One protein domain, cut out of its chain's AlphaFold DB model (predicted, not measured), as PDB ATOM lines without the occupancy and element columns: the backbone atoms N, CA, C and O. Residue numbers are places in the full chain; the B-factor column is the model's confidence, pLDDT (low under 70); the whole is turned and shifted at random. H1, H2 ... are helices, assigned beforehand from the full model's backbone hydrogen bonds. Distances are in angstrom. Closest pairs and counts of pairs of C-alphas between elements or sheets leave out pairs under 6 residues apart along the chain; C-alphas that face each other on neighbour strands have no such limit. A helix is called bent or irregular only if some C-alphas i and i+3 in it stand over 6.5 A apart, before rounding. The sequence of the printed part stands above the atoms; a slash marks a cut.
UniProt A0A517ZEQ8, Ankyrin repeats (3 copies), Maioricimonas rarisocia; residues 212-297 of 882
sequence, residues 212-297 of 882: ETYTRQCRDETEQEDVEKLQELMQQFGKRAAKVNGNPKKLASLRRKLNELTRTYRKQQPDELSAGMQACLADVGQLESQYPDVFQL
ATOM      1  N   GLU A 212     119.622  51.031  74.046       78.06
ATOM      2  CA  GLU A 212     119.695  52.346  74.693       78.06
ATOM      3  C   GLU A 212     119.043  53.447  73.849       78.06
ATOM      4  O   GLU A 212     118.313  54.300  74.363       78.06
ATOM      5  N   THR A 213     119.292  53.433  72.534       77.88
ATOM      6  CA  THR A 213     118.698  54.403  71.603       77.88
ATOM      7  C   THR A 213     117.181  54.260  71.562       77.88
ATOM      8  O   THR A 213     116.469  55.265  71.575       77.88
ATOM      9  N   TYR A 214     116.684  53.026  71.531       71.19
ATOM     10  CA  TYR A 214     115.258  52.731  71.525       71.19
ATOM     11  C   TYR A 214     114.583  53.123  72.845       71.19
ATOM     12  O   TYR A 214     113.599  53.857  72.833       71.19
ATOM     13  N   THR A 215     115.151  52.728  73.986       68.88
ATOM     14  CA  THR A 215     114.649  53.095  75.319       68.88
ATOM     15  C   THR A 215     114.571  54.610  75.484       68.88
ATOM     16  O   THR A 215     113.588  55.132  76.012       68.88
ATOM     17  N   ARG A 216     115.563  55.342  74.961       75.06
ATOM     18  CA  ARG A 216     115.528  56.807  74.921       75.06
ATOM     19  C   ARG A 216     114.372  57.332  74.069       75.06
ATOM     20  O   ARG A 216     113.658  58.209  74.530       75.06
ATOM     21  N   GLN A 217     114.152  56.782  72.876       73.25
ATOM     22  CA  GLN A 217     113.030  57.182  72.016       73.25
ATOM     23  C   GLN A 217     111.671  56.926  72.677       73.25
ATOM     24  O   GLN A 217     110.827  57.813  72.670       73.25
ATOM     25  N   CYS A 218     111.471  55.768  73.309       68.88
ATOM     26  CA  CYS A 218     110.231  55.477  74.032       68.88
ATOM     27  C   CYS A 218     110.015  56.422  75.221       68.88
ATOM     28  O   CYS A 218     108.888  56.861  75.469       68.88
ATOM     29  N   ARG A 219     111.088  56.761  75.948       73.50
ATOM     30  CA  ARG A 219     111.037  57.763  77.019       73.50
ATOM     31  C   ARG A 219     110.637  59.132  76.466       73.50
ATOM     32  O   ARG A 219     109.739  59.752  77.029       73.50
ATOM     33  N   ASP A 220     111.246  59.562  75.361       77.25
ATOM     34  CA  ASP A 220     110.945  60.839  74.704       77.25
ATOM     35  C   ASP A 220     109.487  60.892  74.203       77.25
ATOM     36  O   ASP A 220     108.810  61.909  74.364       77.25
ATOM     37  N   GLU A 221     108.974  59.799  73.630       77.31
ATOM     38  CA  GLU A 221     107.579  59.679  73.179       77.31
ATOM     39  C   GLU A 221     106.595  59.750  74.353       77.31
ATOM     40  O   GLU A 221     105.634  60.520  74.309       77.31
ATOM     41  N   THR A 222     106.870  59.013  75.430       79.44
ATOM     42  CA  THR A 222     106.047  59.032  76.648       79.44
ATOM     43  C   THR A 222     106.034  60.425  77.277       79.44
ATOM     44  O   THR A 222     104.975  60.952  77.621       79.44
ATOM     45  N   GLU A 223     107.202  61.068  77.382       85.38
ATOM     46  CA  GLU A 223     107.312  62.433  77.894       85.38
ATOM     47  C   GLU A 223     106.522  63.418  77.025       85.38
ATOM     48  O   GLU A 223     105.817  64.279  77.554       85.38
ATOM     49  N   GLN A 224     106.580  63.279  75.698       86.94
ATOM     50  CA  GLN A 224     105.824  64.118  74.771       86.94
ATOM     51  C   GLN A 224     104.303  63.953  74.946       86.94
ATOM     52  O   GLN A 224     103.583  64.956  74.963       86.94
ATOM     53  N   GLU A 225     103.803  62.730  75.128       86.81
ATOM     54  CA  GLU A 225     102.386  62.493  75.434       86.81
ATOM     55  C   GLU A 225     101.962  63.139  76.758       86.81
ATOM     56  O   GLU A 225     100.881  63.730  76.863       86.81
ATOM     57  N   ASP A 226     102.810  63.049  77.779       88.56
ATOM     58  CA  ASP A 226     102.523  63.614  79.092       88.56
ATOM     59  C   ASP A 226     102.584  65.145  79.085       88.56
ATOM     60  O   ASP A 226     101.742  65.791  79.719       88.56
ATOM     61  N   VAL A 227     103.466  65.753  78.281       93.06
ATOM     62  CA  VAL A 227     103.440  67.196  77.981       93.06
ATOM     63  C   VAL A 227     102.087  67.605  77.395       93.06
ATOM     64  O   VAL A 227     101.492  68.592  77.840       93.06
ATOM     65  N   GLU A 228     101.565  66.861  76.419       92.12
ATOM     66  CA  GLU A 228     100.269  67.163  75.796       92.12
ATOM     67  C   GLU A 228      99.112  67.048  76.800       92.12
ATOM     68  O   GLU A 228      98.270  67.954  76.897       92.12
ATOM     69  N   LYS A 229      99.109  65.990  77.621       92.00
ATOM     70  CA  LYS A 229      98.129  65.797  78.704       92.00
ATOM     71  C   LYS A 229      98.209  66.914  79.750       92.00
ATOM     72  O   LYS A 229      97.165  67.427  80.166       92.00
ATOM     73  N   LEU A 230      99.409  67.333  80.162       93.19
ATOM     74  CA  LEU A 230      99.611  68.436  81.113       93.19
ATOM     75  C   LEU A 230      99.044  69.747  80.572       93.19
ATOM     76  O   LEU A 230      98.279  70.424  81.269       93.19
ATOM     77  N   GLN A 231      99.344  70.084  79.317       93.56
ATOM     78  CA  GLN A 231      98.809  71.281  78.667       93.56
ATOM     79  C   GLN A 231      97.277  71.265  78.626       93.56
ATOM     80  O   GLN A 231      96.632  72.285  78.907       93.56
ATOM     81  N   GLU A 232      96.669  70.114  78.323       94.62
ATOM     82  CA  GLU A 232      95.216  69.972  78.334       94.62
ATOM     83  C   GLU A 232      94.638  70.149  79.747       94.62
ATOM     84  O   GLU A 232      93.708  70.943  79.948       94.62
ATOM     85  N   LEU A 233      95.208  69.468  80.744       92.75
ATOM     86  CA  LEU A 233      94.780  69.555  82.142       92.75
ATOM     87  C   LEU A 233      94.874  70.983  82.680       92.75
ATOM     88  O   LEU A 233      93.937  71.450  83.332       92.75
ATOM     89  N   MET A 234      95.941  71.714  82.362       93.31
ATOM     90  CA  MET A 234      96.102  73.114  82.758       93.31
ATOM     91  C   MET A 234      95.056  74.023  82.101       93.31
ATOM     92  O   MET A 234      94.470  74.885  82.768       93.31
ATOM     93  N   GLN A 235      94.739  73.812  80.817       92.88
ATOM     94  CA  GLN A 235      93.650  74.541  80.158       92.88
ATOM     95  C   GLN A 235      92.289  74.242  80.799       92.88
ATOM     96  O   GLN A 235      91.475  75.154  80.996       92.88
ATOM     97  N   GLN A 236      92.021  72.975  81.123       92.19
ATOM     98  CA  GLN A 236      90.805  72.573  81.830       92.19
ATOM     99  C   GLN A 236      90.747  73.203  83.228       92.19
ATOM    100  O   GLN A 236      89.693  73.722  83.621       92.19
ATOM    101  N   PHE A 237      91.872  73.224  83.949       92.75
ATOM    102  CA  PHE A 237      92.006  73.838  85.267       92.75
ATOM    103  C   PHE A 237      91.681  75.327  85.206       92.75
ATOM    104  O   PHE A 237      90.769  75.769  85.904       92.75
ATOM    105  N   GLY A 238      92.319  76.090  84.312       90.00
ATOM    106  CA  GLY A 238      92.071  77.526  84.158       90.00
ATOM    107  C   GLY A 238      90.607  77.854  83.837       90.00
ATOM    108  O   GLY A 238      89.995  78.710  84.485       90.00
ATOM    109  N   LYS A 239      89.988  77.119  82.898       91.19
ATOM    110  CA  LYS A 239      88.559  77.282  82.554       91.19
ATOM    111  C   LYS A 239      87.648  76.996  83.749       91.19
ATOM    112  O   LYS A 239      86.683  77.728  83.991       91.19
ATOM    113  N   ARG A 240      87.923  75.921  84.494       89.12
ATOM    114  CA  ARG A 240      87.105  75.521  85.643       89.12
ATOM    115  C   ARG A 240      87.299  76.476  86.814       89.12
ATOM    116  O   ARG A 240      86.295  76.877  87.399       89.12
ATOM    117  N   ALA A 241      88.529  76.897  87.099       89.19
ATOM    118  CA  ALA A 241      88.868  77.831  88.169       89.19
ATOM    119  C   ALA A 241      88.146  79.173  88.000       89.19
ATOM    120  O   ALA A 241      87.524  79.646  88.954       89.19
ATOM    121  N   ALA A 242      88.095  79.709  86.775       88.00
ATOM    122  CA  ALA A 242      87.318  80.908  86.455       88.00
ATOM    123  C   ALA A 242      85.805  80.721  86.696       88.00
ATOM    124  O   ALA A 242      85.128  81.628  87.177       88.00
ATOM    125  N   LYS A 243      85.259  79.532  86.403       89.38
ATOM    126  CA  LYS A 243      83.829  79.224  86.585       89.38
ATOM    127  C   LYS A 243      83.436  79.018  88.049       89.38
ATOM    128  O   LYS A 243      82.310  79.337  88.427       89.38
ATOM    129  N   VAL A 244      84.321  78.439  88.861       85.88
ATOM    130  CA  VAL A 244      84.050  78.129  90.277       85.88
ATOM    131  C   VAL A 244      84.664  79.135  91.248       85.88
ATOM    132  O   VAL A 244      84.617  78.898  92.454       85.88
ATOM    133  N   ASN A 245      85.219  80.234  90.728       82.94
ATOM    134  CA  ASN A 245      85.908  81.279  91.484       82.94
ATOM    135  C   ASN A 245      86.970  80.711  92.445       82.94
ATOM    136  O   ASN A 245      86.995  81.059  93.622       82.94
ATOM    137  N   GLY A 246      87.776  79.763  91.958       75.56
ATOM    138  CA  GLY A 246      88.859  79.156  92.740       75.56
ATOM    139  C   GLY A 246      88.428  78.210  93.870       75.56
ATOM    140  O   GLY A 246      89.247  77.903  94.721       75.56
ATOM    141  N   ASN A 247      87.175  77.731  93.919       75.81
ATOM    142  CA  ASN A 247      86.730  76.824  94.988       75.81
ATOM    143  C   ASN A 247      87.561  75.511  95.040       75.81
ATOM    144  O   ASN A 247      87.457  74.715  94.095       75.81
ATOM    145  N   PRO A 248      88.278  75.219  96.147       72.69
ATOM    146  CA  PRO A 248      89.193  74.075  96.235       72.69
ATOM    147  C   PRO A 248      88.512  72.720  96.022       72.69
ATOM    148  O   PRO A 248      88.956  71.920  95.199       72.69
ATOM    149  N   LYS A 249      87.353  72.485  96.657       69.31
ATOM    150  CA  LYS A 249      86.609  71.214  96.538       69.31
ATOM    151  C   LYS A 249      86.206  70.905  95.095       69.31
ATOM    152  O   LYS A 249      86.176  69.751  94.683       69.31
ATOM    153  N   LYS A 250      85.900  71.935  94.299       74.31
ATOM    154  CA  LYS A 250      85.493  71.768  92.893       74.31
ATOM    155  C   LYS A 250      86.668  71.618  91.924       74.31
ATOM    156  O   LYS A 250      86.418  71.245  90.771       74.31
ATOM    157  N   LEU A 251      87.889  71.920  92.369       80.12
ATOM    158  CA  LEU A 251      89.135  71.818  91.604       80.12
ATOM    159  C   LEU A 251      90.012  70.631  92.030       80.12
ATOM    160  O   LEU A 251      90.902  70.262  91.270       80.12
ATOM    161  N   ALA A 252      89.708  69.986  93.161       70.25
ATOM    162  CA  ALA A 252      90.467  68.870  93.731       70.25
ATOM    163  C   ALA A 252      90.807  67.757  92.722       70.25
ATOM    164  O   ALA A 252      91.946  67.311  92.664       70.25
ATOM    165  N   SER A 253      89.854  67.358  91.870       75.56
ATOM    166  CA  SER A 253      90.094  66.319  90.856       75.56
ATOM    167  C   SER A 253      91.120  66.733  89.793       75.56
ATOM    168  O   SER A 253      91.939  65.912  89.401       75.56
ATOM    169  N   LEU A 254      91.104  67.990  89.333       82.81
ATOM    170  CA  LEU A 254      92.080  68.471  88.347       82.81
ATOM    171  C   LEU A 254      93.444  68.718  88.991       82.81
ATOM    172  O   LEU A 254      94.459  68.407  88.383       82.81
ATOM    173  N   ARG A 255      93.460  69.219  90.232       82.56
ATOM    174  CA  ARG A 255      94.681  69.339  91.032       82.56
ATOM    175  C   ARG A 255      95.369  67.983  91.195       82.56
ATOM    176  O   ARG A 255      96.559  67.895  90.941       82.56
ATOM    177  N   ARG A 256      94.624  66.934  91.574       74.75
ATOM    178  CA  ARG A 256      95.178  65.580  91.746       74.75
ATOM    179  C   ARG A 256      95.838  65.084  90.460       74.75
ATOM    180  O   ARG A 256      96.996  64.710  90.507       74.75
ATOM    181  N   LYS A 257      95.147  65.193  89.319       79.38
ATOM    182  CA  LYS A 257      95.695  64.793  88.012       79.38
ATOM    183  C   LYS A 257      96.960  65.567  87.624       79.38
ATOM    184  O   LYS A 257      97.876  64.978  87.072       79.38
ATOM    185  N   LEU A 258      97.015  66.874  87.905       85.38
ATOM    186  CA  LEU A 258      98.216  67.684  87.663       85.38
ATOM    187  C   LEU A 258      99.384  67.249  88.560       85.38
ATOM    188  O   LEU A 258     100.499  67.105  88.074       85.38
ATOM    189  N   ASN A 259      99.135  67.017  89.851       77.12
ATOM    190  CA  ASN A 259     100.171  66.572  90.784       77.12
ATOM    191  C   ASN A 259     100.683  65.171  90.438       77.12
ATOM    192  O   ASN A 259     101.887  64.958  90.440       77.12
ATOM    193  N   GLU A 260      99.784  64.245  90.110       75.88
ATOM    194  CA  GLU A 260     100.107  62.869  89.725       75.88
ATOM    195  C   GLU A 260     101.022  62.841  88.498       75.88
ATOM    196  O   GLU A 260     102.110  62.277  88.555       75.88
ATOM    197  N   LEU A 261     100.643  63.566  87.443       81.38
ATOM    198  CA  LEU A 261     101.397  63.604  86.192       81.38
ATOM    199  C   LEU A 261     102.727  64.373  86.304       81.38
ATOM    200  O   LEU A 261     103.618  64.163  85.496       81.38
ATOM    201  N   THR A 262     102.893  65.255  87.297       84.75
ATOM    202  CA  THR A 262     104.152  66.003  87.515       84.75
ATOM    203  C   THR A 262     105.057  65.401  88.592       84.75
ATOM    204  O   THR A 262     106.199  65.843  88.735       84.75
ATOM    205  N   ARG A 263     104.580  64.412  89.362       79.56
ATOM    206  CA  ARG A 263     105.258  63.893  90.563       79.56
ATOM    207  C   ARG A 263     106.665  63.382  90.273       79.56
ATOM    208  O   ARG A 263     107.593  63.716  91.004       79.56
ATOM    209  N   THR A 264     106.812  62.574  89.230       70.75
ATOM    210  CA  THR A 264     108.078  61.937  88.842       70.75
ATOM    211  C   THR A 264     109.030  62.939  88.193       70.75
ATOM    212  O   THR A 264     110.189  63.022  88.589       70.75
ATOM    213  N   TYR A 265     108.537  63.783  87.283       82.75
ATOM    214  CA  TYR A 265     109.357  64.781  86.584       82.75
ATOM    215  C   TYR A 265     109.940  65.856  87.504       82.75
ATOM    216  O   TYR A 265     111.035  66.348  87.259       82.75
ATOM    217  N   ARG A 266     109.255  66.201  88.600       77.94
ATOM    218  CA  ARG A 266     109.771  67.154  89.601       77.94
ATOM    219  C   ARG A 266     111.010  66.660  90.349       77.94
ATOM    220  O   ARG A 266     111.710  67.484  90.932       77.94
ATOM    221  N   LYS A 267     111.250  65.345  90.367       75.12
ATOM    222  CA  LYS A 267     112.413  64.732  91.020       75.12
ATOM    223  C   LYS A 267     113.648  64.678  90.109       75.12
ATOM    224  O   LYS A 267     114.746  64.504  90.620       75.12
ATOM    225  N   GLN A 268     113.474  64.822  88.793       74.44
ATOM    226  CA  GLN A 268     114.555  64.721  87.806       74.44
ATOM    227  C   GLN A 268     115.345  66.028  87.691       74.44
ATOM    228  O   GLN A 268     114.828  67.110  88.001       74.44
ATOM    229  N   GLN A 269     116.599  65.949  87.231       75.19
ATOM    230  CA  GLN A 269     117.371  67.165  86.980       75.19
ATOM    231  C   GLN A 269     116.820  67.903  85.748       75.19
ATOM    232  O   GLN A 269     116.409  67.266  84.777       75.19
ATOM    233  N   PRO A 270     116.788  69.250  85.740       74.75
ATOM    234  CA  PRO A 270     116.201  69.998  84.633       74.75
ATOM    235  C   PRO A 270     116.819  69.680  83.266       74.75
ATOM    236  O   PRO A 270     116.108  69.683  82.271       74.75
ATOM    237  N   ASP A 271     118.117  69.408  83.199       77.19
ATOM    238  CA  ASP A 271     118.856  69.076  81.976       77.19
ATOM    239  C   ASP A 271     118.522  67.699  81.388       77.19
ATOM    240  O   ASP A 271     118.788  67.474  80.207       77.19
ATOM    241  N   GLU A 272     117.881  66.827  82.164       75.50
ATOM    242  CA  GLU A 272     117.376  65.524  81.714       75.50
ATOM    243  C   GLU A 272     115.962  65.602  81.118       75.50
ATOM    244  O   GLU A 272     115.502  64.642  80.507       75.50
ATOM    245  N   LEU A 273     115.270  66.736  81.288       83.38
ATOM    246  CA  LEU A 273     113.901  66.950  80.821       83.38
ATOM    247  C   LEU A 273     113.867  67.681  79.479       83.38
ATOM    248  O   LEU A 273     114.639  68.616  79.229       83.38
ATOM    249  N   SER A 274     112.879  67.354  78.649       86.75
ATOM    250  CA  SER A 274     112.589  68.121  77.443       86.75
ATOM    251  C   SER A 274     112.221  69.572  77.781       86.75
ATOM    252  O   SER A 274     111.622  69.895  78.813       86.75
ATOM    253  N   ALA A 275     112.499  70.484  76.847       87.25
ATOM    254  CA  ALA A 275     112.102  71.886  76.992       87.25
ATOM    255  C   ALA A 275     110.575  72.058  77.155       87.25
ATOM    256  O   ALA A 275     110.124  73.014  77.789       87.25
ATOM    257  N   GLY A 276     109.780  71.142  76.586       87.62
ATOM    258  CA  GLY A 276     108.323  71.129  76.716       87.62
ATOM    259  C   GLY A 276     107.872  70.801  78.138       87.62
ATOM    260  O   GLY A 276     107.029  71.513  78.691       87.62
ATOM    261  N   MET A 277     108.478  69.784  78.754       91.06
ATOM    262  CA  MET A 277     108.182  69.394  80.132       91.06
ATOM    263  C   MET A 277     108.627  70.464  81.129       91.06
ATOM    264  O   MET A 277     107.842  70.859  81.992       91.06
ATOM    265  N   GLN A 278     109.825  71.031  80.956       90.94
ATOM    266  CA  GLN A 278     110.297  72.149  81.784       90.94
ATOM    267  C   GLN A 278     109.318  73.337  81.764       90.94
ATOM    268  O   GLN A 278     109.020  73.920  82.809       90.94
ATOM    269  N   ALA A 279     108.789  73.687  80.586       91.31
ATOM    270  CA  ALA A 279     107.803  74.755  80.450       91.31
ATOM    271  C   ALA A 279     106.484  74.416  81.163       91.31
ATOM    272  O   ALA A 279     105.946  75.258  81.881       91.31
ATOM    273  N   CYS A 280     105.994  73.177  81.031       91.88
ATOM    274  CA  CYS A 280     104.782  72.733  81.721       91.88
ATOM    275  C   CYS A 280     104.951  72.776  83.245       91.88
ATOM    276  O   CYS A 280     104.079  73.297  83.937       91.88
ATOM    277  N   LEU A 281     106.082  72.306  83.780       89.44
ATOM    278  CA  LEU A 281     106.375  72.374  85.216       89.44
ATOM    279  C   LEU A 281     106.419  73.821  85.727       89.44
ATOM    280  O   LEU A 281     105.856  74.118  86.784       89.44
ATOM    281  N   ALA A 282     107.026  74.736  84.965       89.81
ATOM    282  CA  ALA A 282     107.055  76.156  85.306       89.81
ATOM    283  C   ALA A 282     105.647  76.775  85.337       89.81
ATOM    284  O   ALA A 282     105.321  77.540  86.250       89.81
ATOM    285  N   ASP A 283     104.795  76.432  84.373       90.75
ATOM    286  CA  ASP A 283     103.421  76.927  84.322       90.75
ATOM    287  C   ASP A 283     102.533  76.312  85.423       90.75
ATOM    288  O   ASP A 283     101.675  77.005  85.982       90.75
ATOM    289  N   VAL A 284     102.754  75.048  85.801       87.81
ATOM    290  CA  VAL A 284     102.105  74.443  86.977       87.81
ATOM    291  C   VAL A 284     102.507  75.194  88.251       87.81
ATOM    292  O   VAL A 284     101.630  75.548  89.038       87.81
ATOM    293  N   GLY A 285     103.785  75.554  88.415       84.31
ATOM    294  CA  GLY A 285     104.239  76.386  89.540       84.31
ATOM    295  C   GLY A 285     103.593  77.783  89.581       84.31
ATOM    296  O   GLY A 285     103.311  78.331  90.654       84.31
ATOM    297  N   GLN A 286     103.277  78.367  88.419       87.75
ATOM    298  CA  GLN A 286     102.498  79.612  88.356       87.75
ATOM    299  C   GLN A 286     101.046  79.411  88.809       87.75
ATOM    300  O   GLN A 286     100.511  80.265  89.522       87.75
ATOM    301  N   LEU A 287     100.407  78.299  88.431       86.00
ATOM    302  CA  LEU A 287      99.057  77.959  88.893       86.00
ATOM    303  C   LEU A 287      99.015  77.746  90.411       86.00
ATOM    304  O   LEU A 287      98.089  78.240  91.059       86.00
ATOM    305  N   GLU A 288     100.022  77.082  90.975       82.12
ATOM    306  CA  GLU A 288     100.185  76.897  92.423       82.12
ATOM    307  C   GLU A 288     100.269  78.242  93.151       82.12
ATOM    308  O   GLU A 288      99.542  78.480  94.116       82.12
ATOM    309  N   SER A 289     101.069  79.168  92.616       81.06
ATOM    310  CA  SER A 289     101.199  80.531  93.148       81.06
ATOM    311  C   SER A 289      99.911  81.355  93.016       81.06
ATOM    312  O   SER A 289      99.622  82.210  93.854       81.06
ATOM    313  N   GLN A 290      99.132  81.133  91.953       85.12
ATOM    314  CA  GLN A 290      97.892  81.865  91.686       85.12
ATOM    315  C   GLN A 290      96.715  81.375  92.547       85.12
ATOM    316  O   GLN A 290      95.834  82.172  92.882       85.12
ATOM    317  N   TYR A 291      96.685  80.087  92.895       81.56
ATOM    318  CA  TYR A 291      95.601  79.458  93.654       81.56
ATOM    319  C   TYR A 291      96.120  78.733  94.908       81.56
ATOM    320  O   TYR A 291      95.895  77.528  95.049       81.56
ATOM    321  N   PRO A 292      96.760  79.445  95.855       73.88
ATOM    322  CA  PRO A 292      97.362  78.821  97.031       73.88
ATOM    323  C   PRO A 292      96.335  78.040  97.855       73.88
ATOM    324  O   PRO A 292      96.608  76.917  98.230       73.88
ATOM    325  N   ASP A 293      95.099  78.525  98.013       71.62
ATOM    326  CA  ASP A 293      94.048  77.795  98.750       71.62
ATOM    327  C   ASP A 293      93.600  76.477  98.076       71.62
ATOM    328  O   ASP A 293      92.892  75.668  98.678       71.62
ATOM    329  N   VAL A 294      93.948  76.266  96.800       74.25
ATOM    330  CA  VAL A 294      93.645  75.037  96.048       74.25
ATOM    331  C   VAL A 294      94.808  74.049  96.134       74.25
ATOM    332  O   VAL A 294      94.564  72.846  96.272       74.25
ATOM    333  N   PHE A 295      96.042  74.550  96.040       72.19
ATOM    334  CA  PHE A 295      97.268  73.749  95.980       72.19
ATOM    335  C   PHE A 295      97.947  73.545  97.347       72.19
ATOM    336  O   PHE A 295      98.564  72.509  97.548       72.19
ATOM    337  N   GLN A 296      97.761  74.453  98.307       67.62
ATOM    338  CA  GLN A 296      98.104  74.280  99.721       67.62
ATOM    339  C   GLN A 296      96.844  73.895 100.498       67.62
ATOM    340  O   GLN A 296      96.060  74.734 100.950       67.62
ATOM    341  N   LEU A 297      96.622  72.591 100.631       64.44
ATOM    342  CA  LEU A 297      95.604  72.070 101.531       64.44
ATOM    343  C   LEU A 297      95.956  72.443 102.972       64.44
ATOM    344  O   LEU A 297      97.011  72.075 103.470       64.44
TER     345      LEU A 297
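This is residues 212 to 297 of the 882 residues of the protein "Ankyrin repeats (3 copies)" of Maioricimonas rarisocia (UniProt A0A517ZEQ8). One long helix, H1, makes the length of a rod; H2 folds back along it and H3 runs beside residues 223 to 234 of H1, an up-and-down bundle in which each helix runs against the one before it, while short H4 packs on H2. Residues 212 to 219 of H1 stick out beyond this body, and H2 and H3 come close without clearly touching. The printed part has 86 residues with four named helices, H1 to H4 in that order, and no named strand, class all helix. It is only just compact, close to loose, with a radius of gyration of the C-alphas of 14.0 A and spans of 47 by 20 by 17 A.

H1, residues 212 to 244, begins at C-alpha 212 (119.695, 52.346, 74.693) and is 46.7 A long. H2, residues 248 to 262, measures 19.1 A and is irregular: C-alphas 250 and 253 are 7.4 A apart. H3, residues 275 to 290, measures 22.7 A from C-alpha 275 (112.102, 71.886, 76.992). H4, residues 292 to 295, ends at C-alpha 295 (97.268, 73.749, 95.980).

H1 and H2 form a helical hairpin and touch, closest at the C-alphas of Phe 237 and Leu 254, 6.2 A, at a shallow tilt of 13 degrees, opposite ways. H1 touches H3 with residues 223 to 234 alone, closest at the C-alphas of Val 227 and Met 277, 5.7 A, at a shallow tilt of 26 degrees, the same way. H4 touches H2, closest at the C-alphas of Pro 248 and Val 294, 4.6 A; H1 and H4 are apart. Every O i to N i+4 pair is within hydrogen-bond range in H1 and H3, and 9 of 11 in H2; H4 is too short for such a pair.

The C-alphas of Glu 212 and Asn 245, the two farthest apart, are 47.5 A apart. The printed part has no cut; the link from H2 to H3, 12 residues, is long. Mean pLDDT of the printed part is 82.1, with residues 215, 218, 249 and 296 to 297 under 70.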